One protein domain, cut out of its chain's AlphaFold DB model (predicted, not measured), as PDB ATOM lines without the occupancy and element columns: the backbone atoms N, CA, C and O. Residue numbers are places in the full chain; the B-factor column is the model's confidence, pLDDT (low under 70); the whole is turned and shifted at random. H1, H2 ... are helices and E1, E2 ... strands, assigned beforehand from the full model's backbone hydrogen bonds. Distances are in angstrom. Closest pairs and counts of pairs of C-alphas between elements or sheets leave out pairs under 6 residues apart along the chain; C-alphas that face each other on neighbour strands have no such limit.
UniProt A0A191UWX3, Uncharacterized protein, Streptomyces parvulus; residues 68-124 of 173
ATOM      1  N   THR A  68     -33.082 -38.076  25.604       97.56
ATOM      2  CA  THR A  68     -31.889 -37.328  25.171       97.56
ATOM      3  C   THR A  68     -31.101 -36.854  26.387       97.56
ATOM      4  O   THR A  68     -31.692 -36.528  27.419       97.56
ATOM      5  N   GLN A  69     -29.795 -36.686  26.248       93.31
ATOM      6  CA  GLN A  69     -28.936 -36.225  27.318       93.31
ATOM      7  C   GLN A  69     -29.189 -34.743  27.610       93.31
ATOM      8  O   GLN A  69     -29.003 -33.867  26.764       93.31
ATOM      9  N   ALA A  70     -29.542 -34.445  28.859       91.00
ATOM     10  CA  ALA A  70     -29.520 -33.087  29.375       91.00
ATOM     11  C   ALA A  70     -28.074 -32.694  29.715       91.00
ATOM     12  O   ALA A  70     -27.379 -33.400  30.448       91.00
ATOM     13  N   THR A  71     -27.604 -31.560  29.197       89.62
ATOM     14  CA  THR A  71     -26.256 -31.050  29.492       89.62
ATOM     15  C   THR A  71     -26.328 -29.711  30.207       89.62
ATOM     16  O   THR A  71     -27.241 -28.915  29.991       89.62
ATOM     17  N   TYR A  72     -25.322 -29.424  31.038       86.25
ATOM     18  CA  TYR A  72     -25.194 -28.120  31.694       86.25
ATOM     19  C   TYR A  72     -25.052 -26.958  30.702       86.25
ATOM     20  O   TYR A  72     -25.427 -25.838  31.033       86.25
ATOM     21  N   GLU A  73     -24.533 -27.209  29.497       87.06
ATOM     22  CA  GLU A  73     -24.410 -26.196  28.442       87.06
ATOM     23  C   GLU A  73     -25.770 -25.812  27.842       87.06
ATOM     24  O   GLU A  73     -25.958 -24.666  27.440       87.06
ATOM     25  N   GLY A  74     -26.724 -26.750  27.810       86.56
ATOM     26  CA  GLY A  74     -28.097 -26.509  27.358       86.56
ATOM     27  C   GLY A  74     -29.043 -26.004  28.452       86.56
ATOM     28  O   GLY A  74     -30.174 -25.625  28.151       86.56
ATOM     29  N   ALA A  75     -28.608 -25.999  29.713       90.81
ATOM     30  CA  ALA A  75     -29.445 -25.624  30.844       90.81
ATOM     31  C   ALA A  75     -29.604 -24.103  30.975       90.81
ATOM     32  O   ALA A  75     -28.664 -23.326  30.790       90.81
ATOM     33  N   VAL A  76     -30.787 -23.666  31.407       91.88
ATOM     34  CA  VAL A  76     -30.978 -22.289  31.872       91.88
ATOM     35  C   VAL A  76     -30.504 -22.213  33.317       91.88
ATOM     36  O   VAL A  76     -31.091 -22.818  34.211       91.88
ATOM     37  N   ILE A  77     -29.443 -21.443  33.550       90.88
ATOM     38  CA  ILE A  77     -28.877 -21.219  34.881       90.88
ATOM     39  C   ILE A  77     -29.175 -19.780  35.297       90.88
ATOM     40  O   ILE A  77     -28.821 -18.838  34.585       90.88
ATOM     41  N   VAL A  78     -29.788 -19.598  36.468       89.31
ATOM     42  CA  VAL A  78     -30.066 -18.274  37.048       89.31
ATOM     43  C   VAL A  78     -29.279 -18.130  38.354       89.31
ATOM     44  O   VAL A  78     -29.796 -18.465  39.418       89.31
ATOM     45  N   PRO A  79     -28.029 -17.619  38.318       86.06
ATOM     46  CA  PRO A  79     -27.152 -17.590  39.491       86.06
ATOM     47  C   PRO A  79     -27.671 -16.790  40.678       86.06
ATOM     48  O   PRO A  79     -27.313 -17.064  41.819       86.06
ATOM     49  N   SER A  80     -28.502 -15.788  40.407       84.12
ATOM     50  CA  SER A  80     -29.113 -14.944  41.429       84.12
ATOM     51  C   SER A  80     -30.251 -15.629  42.183       84.12
ATOM     52  O   SER A  80     -30.705 -15.087  43.187       84.12
ATOM     53  N   PHE A  81     -30.772 -16.748  41.672       83.06
ATOM     54  CA  PHE A  81     -31.877 -17.492  42.275       83.06
ATOM     55  C   PHE A  81     -31.324 -18.796  42.860       83.06
ATOM     56  O   PHE A  81     -30.460 -19.422  42.255       83.06
ATOM     57  N   GLY A  82     -31.816 -19.202  44.031       77.50
ATOM     58  CA  GLY A  82     -31.349 -20.395  44.746       77.50
ATOM     59  C   GLY A  82     -30.499 -20.087  45.985       77.50
ATOM     60  O   GLY A  82     -30.171 -18.937  46.285       77.50
ATOM     61  N   VAL A  83     -30.176 -21.133  46.746       78.69
ATOM     62  CA  VAL A  83     -29.333 -21.034  47.946       78.69
ATOM     63  C   VAL A  83     -27.882 -21.229  47.532       78.69
ATOM     64  O   VAL A  83     -27.523 -22.295  47.031       78.69
ATOM     65  N   ALA A  84     -27.036 -20.226  47.774       76.69
ATOM     66  CA  ALA A  84     -25.599 -20.328  47.533       76.69
ATOM     67  C   ALA A  84     -25.015 -21.597  48.197       76.69
ATOM     68  O   ALA A  84     -25.382 -21.910  49.331       76.69
ATOM     69  N   PRO A  85     -24.107 -22.335  47.533       80.81
ATOM     70  CA  PRO A  85     -23.431 -22.035  46.262       80.81
ATOM     71  C   PRO A  85     -24.197 -22.477  45.004       80.81
ATOM     72  O   PRO A  85     -23.612 -22.568  43.927       80.81
ATOM     73  N   TYR A  86     -25.479 -22.800  45.125       80.25
ATOM     74  CA  TYR A  86     -26.184 -23.531  44.095       80.25
ATOM     75  C   TYR A  86     -27.236 -22.682  43.382       80.25
ATOM     76  O   TYR A  86     -28.262 -22.341  43.982       80.25
ATOM     77  N   PRO A  87     -27.004 -22.359  42.104       85.25
ATOM     78  CA  PRO A  87     -27.956 -21.588  41.332       85.25
ATOM     79  C   PRO A  87     -29.196 -22.427  41.019       85.25
ATOM     80  O   PRO A  87     -29.132 -23.656  40.961       85.25
ATOM     81  N   GLN A  88     -30.309 -21.750  40.770       89.81
ATOM     82  CA  GLN A  88     -31.482 -22.348  40.154       89.81
ATOM     83  C   GLN A  88     -31.113 -22.799  38.737       89.81
ATOM     84  O   GLN A  88     -30.520 -22.026  37.974       89.81
ATOM     85  N   GLN A  89     -31.456 -24.040  38.400       91.44
ATOM     86  CA  GLN A  89     -31.166 -24.652  37.108       91.44
ATOM     87  C   GLN A  89     -32.461 -25.208  36.524       91.44
ATOM     88  O   GLN A  89     -33.296 -25.726  37.261       91.44
ATOM     89  N   LEU A  90     -32.623 -25.071  35.215       93.94
ATOM     90  CA  LEU A  90     -33.693 -25.709  34.461       93.94
ATOM     91  C   LEU A  90     -33.075 -26.470  33.294       93.94
ATOM     92  O   LEU A  90     -32.375 -25.878  32.467       93.94
ATOM     93  N   PHE A  91     -33.351 -27.765  33.245       95.94
ATOM     94  CA  PHE A  91     -32.970 -28.655  32.158       95.94
ATOM     95  C   PHE A  91     -34.201 -28.978  31.324       95.94
ATOM     96  O   PHE A  91     -35.318 -29.002  31.836       95.94
ATOM     97  N   ALA A  92     -33.981 -29.217  30.037       97.06
ATOM     98  CA  ALA A  92     -35.003 -29.705  29.132       97.06
ATOM     99  C   ALA A  92     -34.412 -30.810  28.260       97.06
ATOM    100  O   ALA A  92     -33.291 -30.671  27.765       97.06
ATOM    101  N   TYR A  93     -35.157 -31.892  28.076       97.44
ATOM    102  CA  TYR A  93     -34.756 -33.029  27.253       97.44
ATOM    103  C   TYR A  93     -35.990 -33.756  26.711       97.44
ATOM    104  O   TYR A  93     -37.097 -33.591  27.221       97.44
ATOM    105  N   VAL A  94     -35.812 -34.523  25.636       98.25
ATOM    106  CA  VAL A  94     -36.862 -35.395  25.096       98.25
ATOM    107  C   VAL A  94     -36.884 -36.682  25.905       98.25
ATOM    108  O   VAL A  94     -35.823 -37.242  26.169       98.25
ATOM    109  N   GLU A  95     -38.073 -37.154  26.257       98.12
ATOM    110  CA  GLU A  95     -38.298 -38.400  26.987       98.12
ATOM    111  C   GLU A  95     -39.469 -39.188  26.376       98.12
ATOM    112  O   GLU A  95     -40.372 -38.612  25.762       98.12
ATOM    113  N   ALA A  96     -39.452 -40.513  26.510       98.25
ATOM    114  CA  ALA A  96     -40.595 -41.391  26.281       98.25
ATOM    115  C   ALA A  96     -40.471 -42.654  27.148       98.25
ATOM    116  O   ALA A  96     -39.427 -43.302  27.119       98.25
ATOM    117  N   ASP A  97     -41.551 -43.051  27.819       97.69
ATOM    118  CA  ASP A  97     -41.681 -44.342  28.509       97.69
ATOM    119  C   ASP A  97     -42.707 -45.219  27.763       97.69
ATOM    120  O   ASP A  97     -43.915 -45.103  27.987       97.69
ATOM    121  N   PRO A  98     -42.273 -46.124  26.866       96.88
ATOM    122  CA  PRO A  98     -43.181 -46.953  26.071       96.88
ATOM    123  C   PRO A  98     -44.151 -47.828  26.887       96.88
ATOM    124  O   PRO A  98     -45.170 -48.281  26.333       96.88
ATOM    125  N   SER A  99     -43.848 -48.085  28.160       97.25
ATOM    126  CA  SER A  99     -44.622 -48.948  29.053       97.25
ATOM    127  C   SER A  99     -45.588 -48.180  29.947       97.25
ATOM    128  O   SER A  99     -46.497 -48.801  30.507       97.25
ATOM    129  N   ASP A 100     -45.460 -46.853  30.032       98.00
ATOM    130  CA  ASP A 100     -46.338 -46.031  30.857       98.00
ATOM    131  C   ASP A 100     -47.814 -46.164  30.424       98.00
ATOM    132  O   ASP A 100     -48.179 -46.354  29.252       98.00
ATOM    133  N   THR A 101     -48.695 -46.072  31.415       97.62
ATOM    134  CA  THR A 101     -50.153 -46.079  31.243       97.62
ATOM    135  C   THR A 101     -50.706 -44.709  30.855       97.62
ATOM    136  O   THR A 101     -51.779 -44.629  30.251       97.62
ATOM    137  N   ASN A 102     -49.986 -43.635  31.174       97.44
ATOM    138  CA  ASN A 102     -50.294 -42.272  30.792       97.44
ATOM    139  C   ASN A 102     -49.922 -42.053  29.316       97.44
ATOM    140  O   ASN A 102     -48.741 -42.102  28.965       97.44
ATOM    141  N   PRO A 103     -50.892 -41.736  28.437       97.06
ATOM    142  CA  PRO A 103     -50.616 -41.507  27.022       97.06
ATOM    143  C   PRO A 103     -49.589 -40.401  26.756       97.06
ATOM    144  O   PRO A 103     -48.907 -40.458  25.736       97.06
ATOM    145  N   LEU A 104     -49.484 -39.409  27.651       96.19
ATOM    146  CA  LEU A 104     -48.510 -38.324  27.530       96.19
ATOM    147  C   LEU A 104     -47.077 -38.833  27.706       96.19
ATOM    148  O   LEU A 104     -46.232 -38.527  26.875       96.19
ATOM    149  N   LEU A 105     -46.832 -39.626  28.752       97.56
ATOM    150  CA  LEU A 105     -45.502 -40.158  29.069       97.56
ATOM    151  C   LEU A 105     -45.090 -41.263  28.095       97.56
ATOM    152  O   LEU A 105     -43.920 -41.400  27.751       97.56
ATOM    153  N   LYS A 106     -46.084 -41.984  27.567       97.69
ATOM    154  CA  LYS A 106     -45.892 -43.003  26.538       97.69
ATOM    155  C   LYS A 106     -45.403 -42.464  25.200       97.69
ATOM    156  O   LYS A 106     -44.689 -43.153  24.468       97.69
ATOM    157  N   ALA A 107     -45.844 -41.265  24.835       97.56
ATOM    158  CA  ALA A 107     -45.387 -40.589  23.633       97.56
ATOM    159  C   ALA A 107     -44.057 -39.866  23.890       97.56
ATOM    160  O   ALA A 107     -43.731 -39.526  25.024       97.56
ATOM    161  N   ALA A 108     -43.311 -39.582  22.819       98.12
ATOM    162  CA  ALA A 108     -42.183 -38.663  22.917       98.12
ATOM    163  C   ALA A 108     -42.689 -37.276  23.337       98.12
ATOM    164  O   ALA A 108     -43.565 -36.705  22.681       98.12
ATOM    165  N   HIS A 109     -42.138 -36.755  24.425       98.44
ATOM    166  CA  HIS A 109     -42.507 -35.482  25.030       98.44
ATOM    167  C   HIS A 109     -41.251 -34.746  25.505       98.44
ATOM    168  O   HIS A 109     -40.152 -35.299  25.489       98.44
ATOM    169  N   VAL A 110     -41.393 -33.476  25.880       98.31
ATOM    170  CA  VAL A 110     -40.305 -32.703  26.489       98.31
ATOM    171  C   VAL A 110     -40.499 -32.712  27.996       98.31
ATOM    172  O   VAL A 110     -41.524 -32.240  28.490       98.31
ATOM    173  N   THR A 111     -39.503 -33.204  28.719       98.00
ATOM    174  CA  THR A 111     -39.427 -33.070  30.172       98.00
ATOM    175  C   THR A 111     -38.634 -31.815  30.496       98.00
ATOM    176  O   THR A 111     -37.536 -31.613  29.977       98.00
ATOM    177  N   VAL A 112     -39.203 -30.952  31.337       97.19
ATOM    178  CA  VAL A 112     -38.512 -29.807  31.932       97.19
ATOM    179  C   VAL A 112     -38.410 -30.036  33.427       97.19
ATOM    180  O   VAL A 112     -39.428 -30.190  34.110       97.19
ATOM    181  N   GLU A 113     -37.188 -30.027  33.943       95.38
ATOM    182  CA  GLU A 113     -36.925 -30.266  35.356       95.38
ATOM    183  C   GLU A 113     -36.039 -29.186  35.973       95.38
ATOM    184  O   GLU A 113     -35.125 -28.639  35.351       95.38
ATOM    185  N   ASP A 114     -36.310 -28.913  37.244       91.94
ATOM    186  CA  ASP A 114     -35.313 -28.412  38.175       91.94
ATOM    187  C   ASP A 114     -34.847 -29.615  39.004       91.94
ATOM    188  O   ASP A 114     -35.673 -30.169  39.733       91.94
ATOM    189  N   PRO A 115     -33.555 -29.993  38.976       87.38
ATOM    190  CA  PRO A 115     -33.038 -31.139  39.727       87.38
ATOM    191  C   PRO A 115     -33.258 -31.060  41.243       87.38
ATOM    192  O   PRO A 115     -32.986 -32.016  41.969       87.38
ATOM    193  N   ARG A 116     -33.674 -29.897  41.758       86.19
ATOM    194  CA  ARG A 116     -33.967 -29.654  43.177       86.19
ATOM    195  C   ARG A 116     -35.452 -29.584  43.485       86.19
ATOM    196  O   ARG A 116     -35.817 -29.605  44.663       86.19
ATOM    197  N   ALA A 117     -36.297 -29.460  42.471       86.81
ATOM    198  CA  ALA A 117     -37.732 -29.456  42.651       86.81
ATOM    199  C   ALA A 117     -38.242 -30.892  42.786       86.81
ATOM    200  O   ALA A 117     -37.728 -31.826  42.181       86.81
ATOM    201  N   ALA A 118     -39.309 -31.066  43.563       87.25
ATOM    202  CA  ALA A 118     -39.990 -32.356  43.680       87.25
ATOM    203  C   ALA A 118     -40.863 -32.690  42.456       87.25
ATOM    204  O   ALA A 118     -41.488 -33.746  42.417       87.25
ATOM    205  N   THR A 119     -40.977 -31.771  41.495       91.06
ATOM    206  CA  THR A 119     -41.916 -31.862  40.378       91.06
ATOM    207  C   THR A 119     -41.220 -31.563  39.064       91.06
ATOM    208  O   THR A 119     -40.508 -30.566  38.958       91.06
ATOM    209  N   MET A 120     -41.522 -32.379  38.061       95.12
ATOM    210  CA  MET A 120     -41.136 -32.179  36.668       95.12
ATOM    211  C   MET A 120     -42.356 -31.734  35.862       95.12
ATOM    212  O   MET A 120     -43.500 -32.016  36.237       95.12
ATOM    213  N   ALA A 121     -42.118 -31.032  34.759       96.94
ATOM    214  CA  ALA A 121     -43.151 -30.705  33.792       96.94
ATOM    215  C   ALA A 121     -42.985 -31.578  32.548       96.94
ATOM    216  O   ALA A 121     -41.934 -31.557  31.914       96.94
ATOM    217  N   TYR A 122     -44.043 -32.298  32.183       97.81
ATOM    218  CA  TYR A 122     -44.105 -33.110  30.969       97.81
ATOM    219  C   TYR A 122     -44.926 -32.364  29.923       97.81
ATOM    220  O   TYR A 122     -46.099 -32.049  30.149       97.81
ATOM    221  N   LEU A 123     -44.304 -32.026  28.800       98.19
ATOM    222  CA  LEU A 123     -44.847 -31.096  27.818       98.19
ATOM    223  C   LEU A 123     -45.010 -31.785  26.465       98.19
ATOM    224  O   LEU A 123     -44.081 -32.412  25.957       98.19
ATOM    225  N   THR A 124     -46.170 -31.602  25.832       98.12
ATOM    226  CA  THR A 124     -46.288 -31.863  24.390       98.12
ATOM    227  C   THR A 124     -45.396 -30.888  23.609       98.12
ATOM    228  O   THR A 124     -45.005 -29.851  24.161       98.12
TER     229      THR A 124
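Overview. This is residues 68 to 124 of the 173 residues of an uncharacterized protein of Streptomyces parvulus (UniProt A0A191UWX3). A loose, elongated, strongly twisted sheet of four strands has long E2 as its spine, E1 beside the first part of E2, the hairpin of E3 and E4 on its other side, and the short helix H1 at one end. The printed part has 57 residues, with E1, E2, H1, E3 and E4 in that order along the chain. The sheet's order is E1, E2, E3, E4, antiparallel throughout; the class is mostly strand, though under half of the residues are in named elements. The radius of gyration of the C-alphas is 13.1 A, and the spans are 39 by 22 by 15 A.

Arrangement. E1, residues 76 to 78, forms a hairpin with E2, residues 88 to 96, at 162 degrees; N 76 and O 90 are 2.9 A apart, within hydrogen-bond range. The pairing is staggered: E2 pairs with E1 over residues 88 to 90 and with E3, residues 109 to 113, over 91 to 95. E2 and E3 are antiparallel at 157 degrees, with N 93 and O 111 at 3.1 A. H1, residues 103 to 106, is on the sheet but only grazes it, with residues 104 to 106; the closest C-alphas of E2 and H1, those of Ala 96 and Lys 106, are 5.5 A apart. H1 is too short for an O i to N i+4 pair, and its one O i to N i+3 pair is not within range. E3 and E4, residues 120 to 123, form a hairpin at 153 degrees, with N 123 and O 110 at 2.8 A. E1 is apart from E3 and E4.

Along the chain. E1 begins at C-alpha 76 (-30.978, -22.289, 31.872). E2 measures 25.3 A, E3 12.8 A, E4 9.7 A, E1 6.6 A and H1 5.0 A. E4 ends at C-alpha 123 (-44.847, -31.096, 27.818).

Size, cuts and confidence. The C-alphas farthest apart, of Ser 80 and Ser 99, are 39.4 A apart. The printed part has no cut, and no link is long. Mean pLDDT of the printed part is 92.3, and no printed residue is under 70.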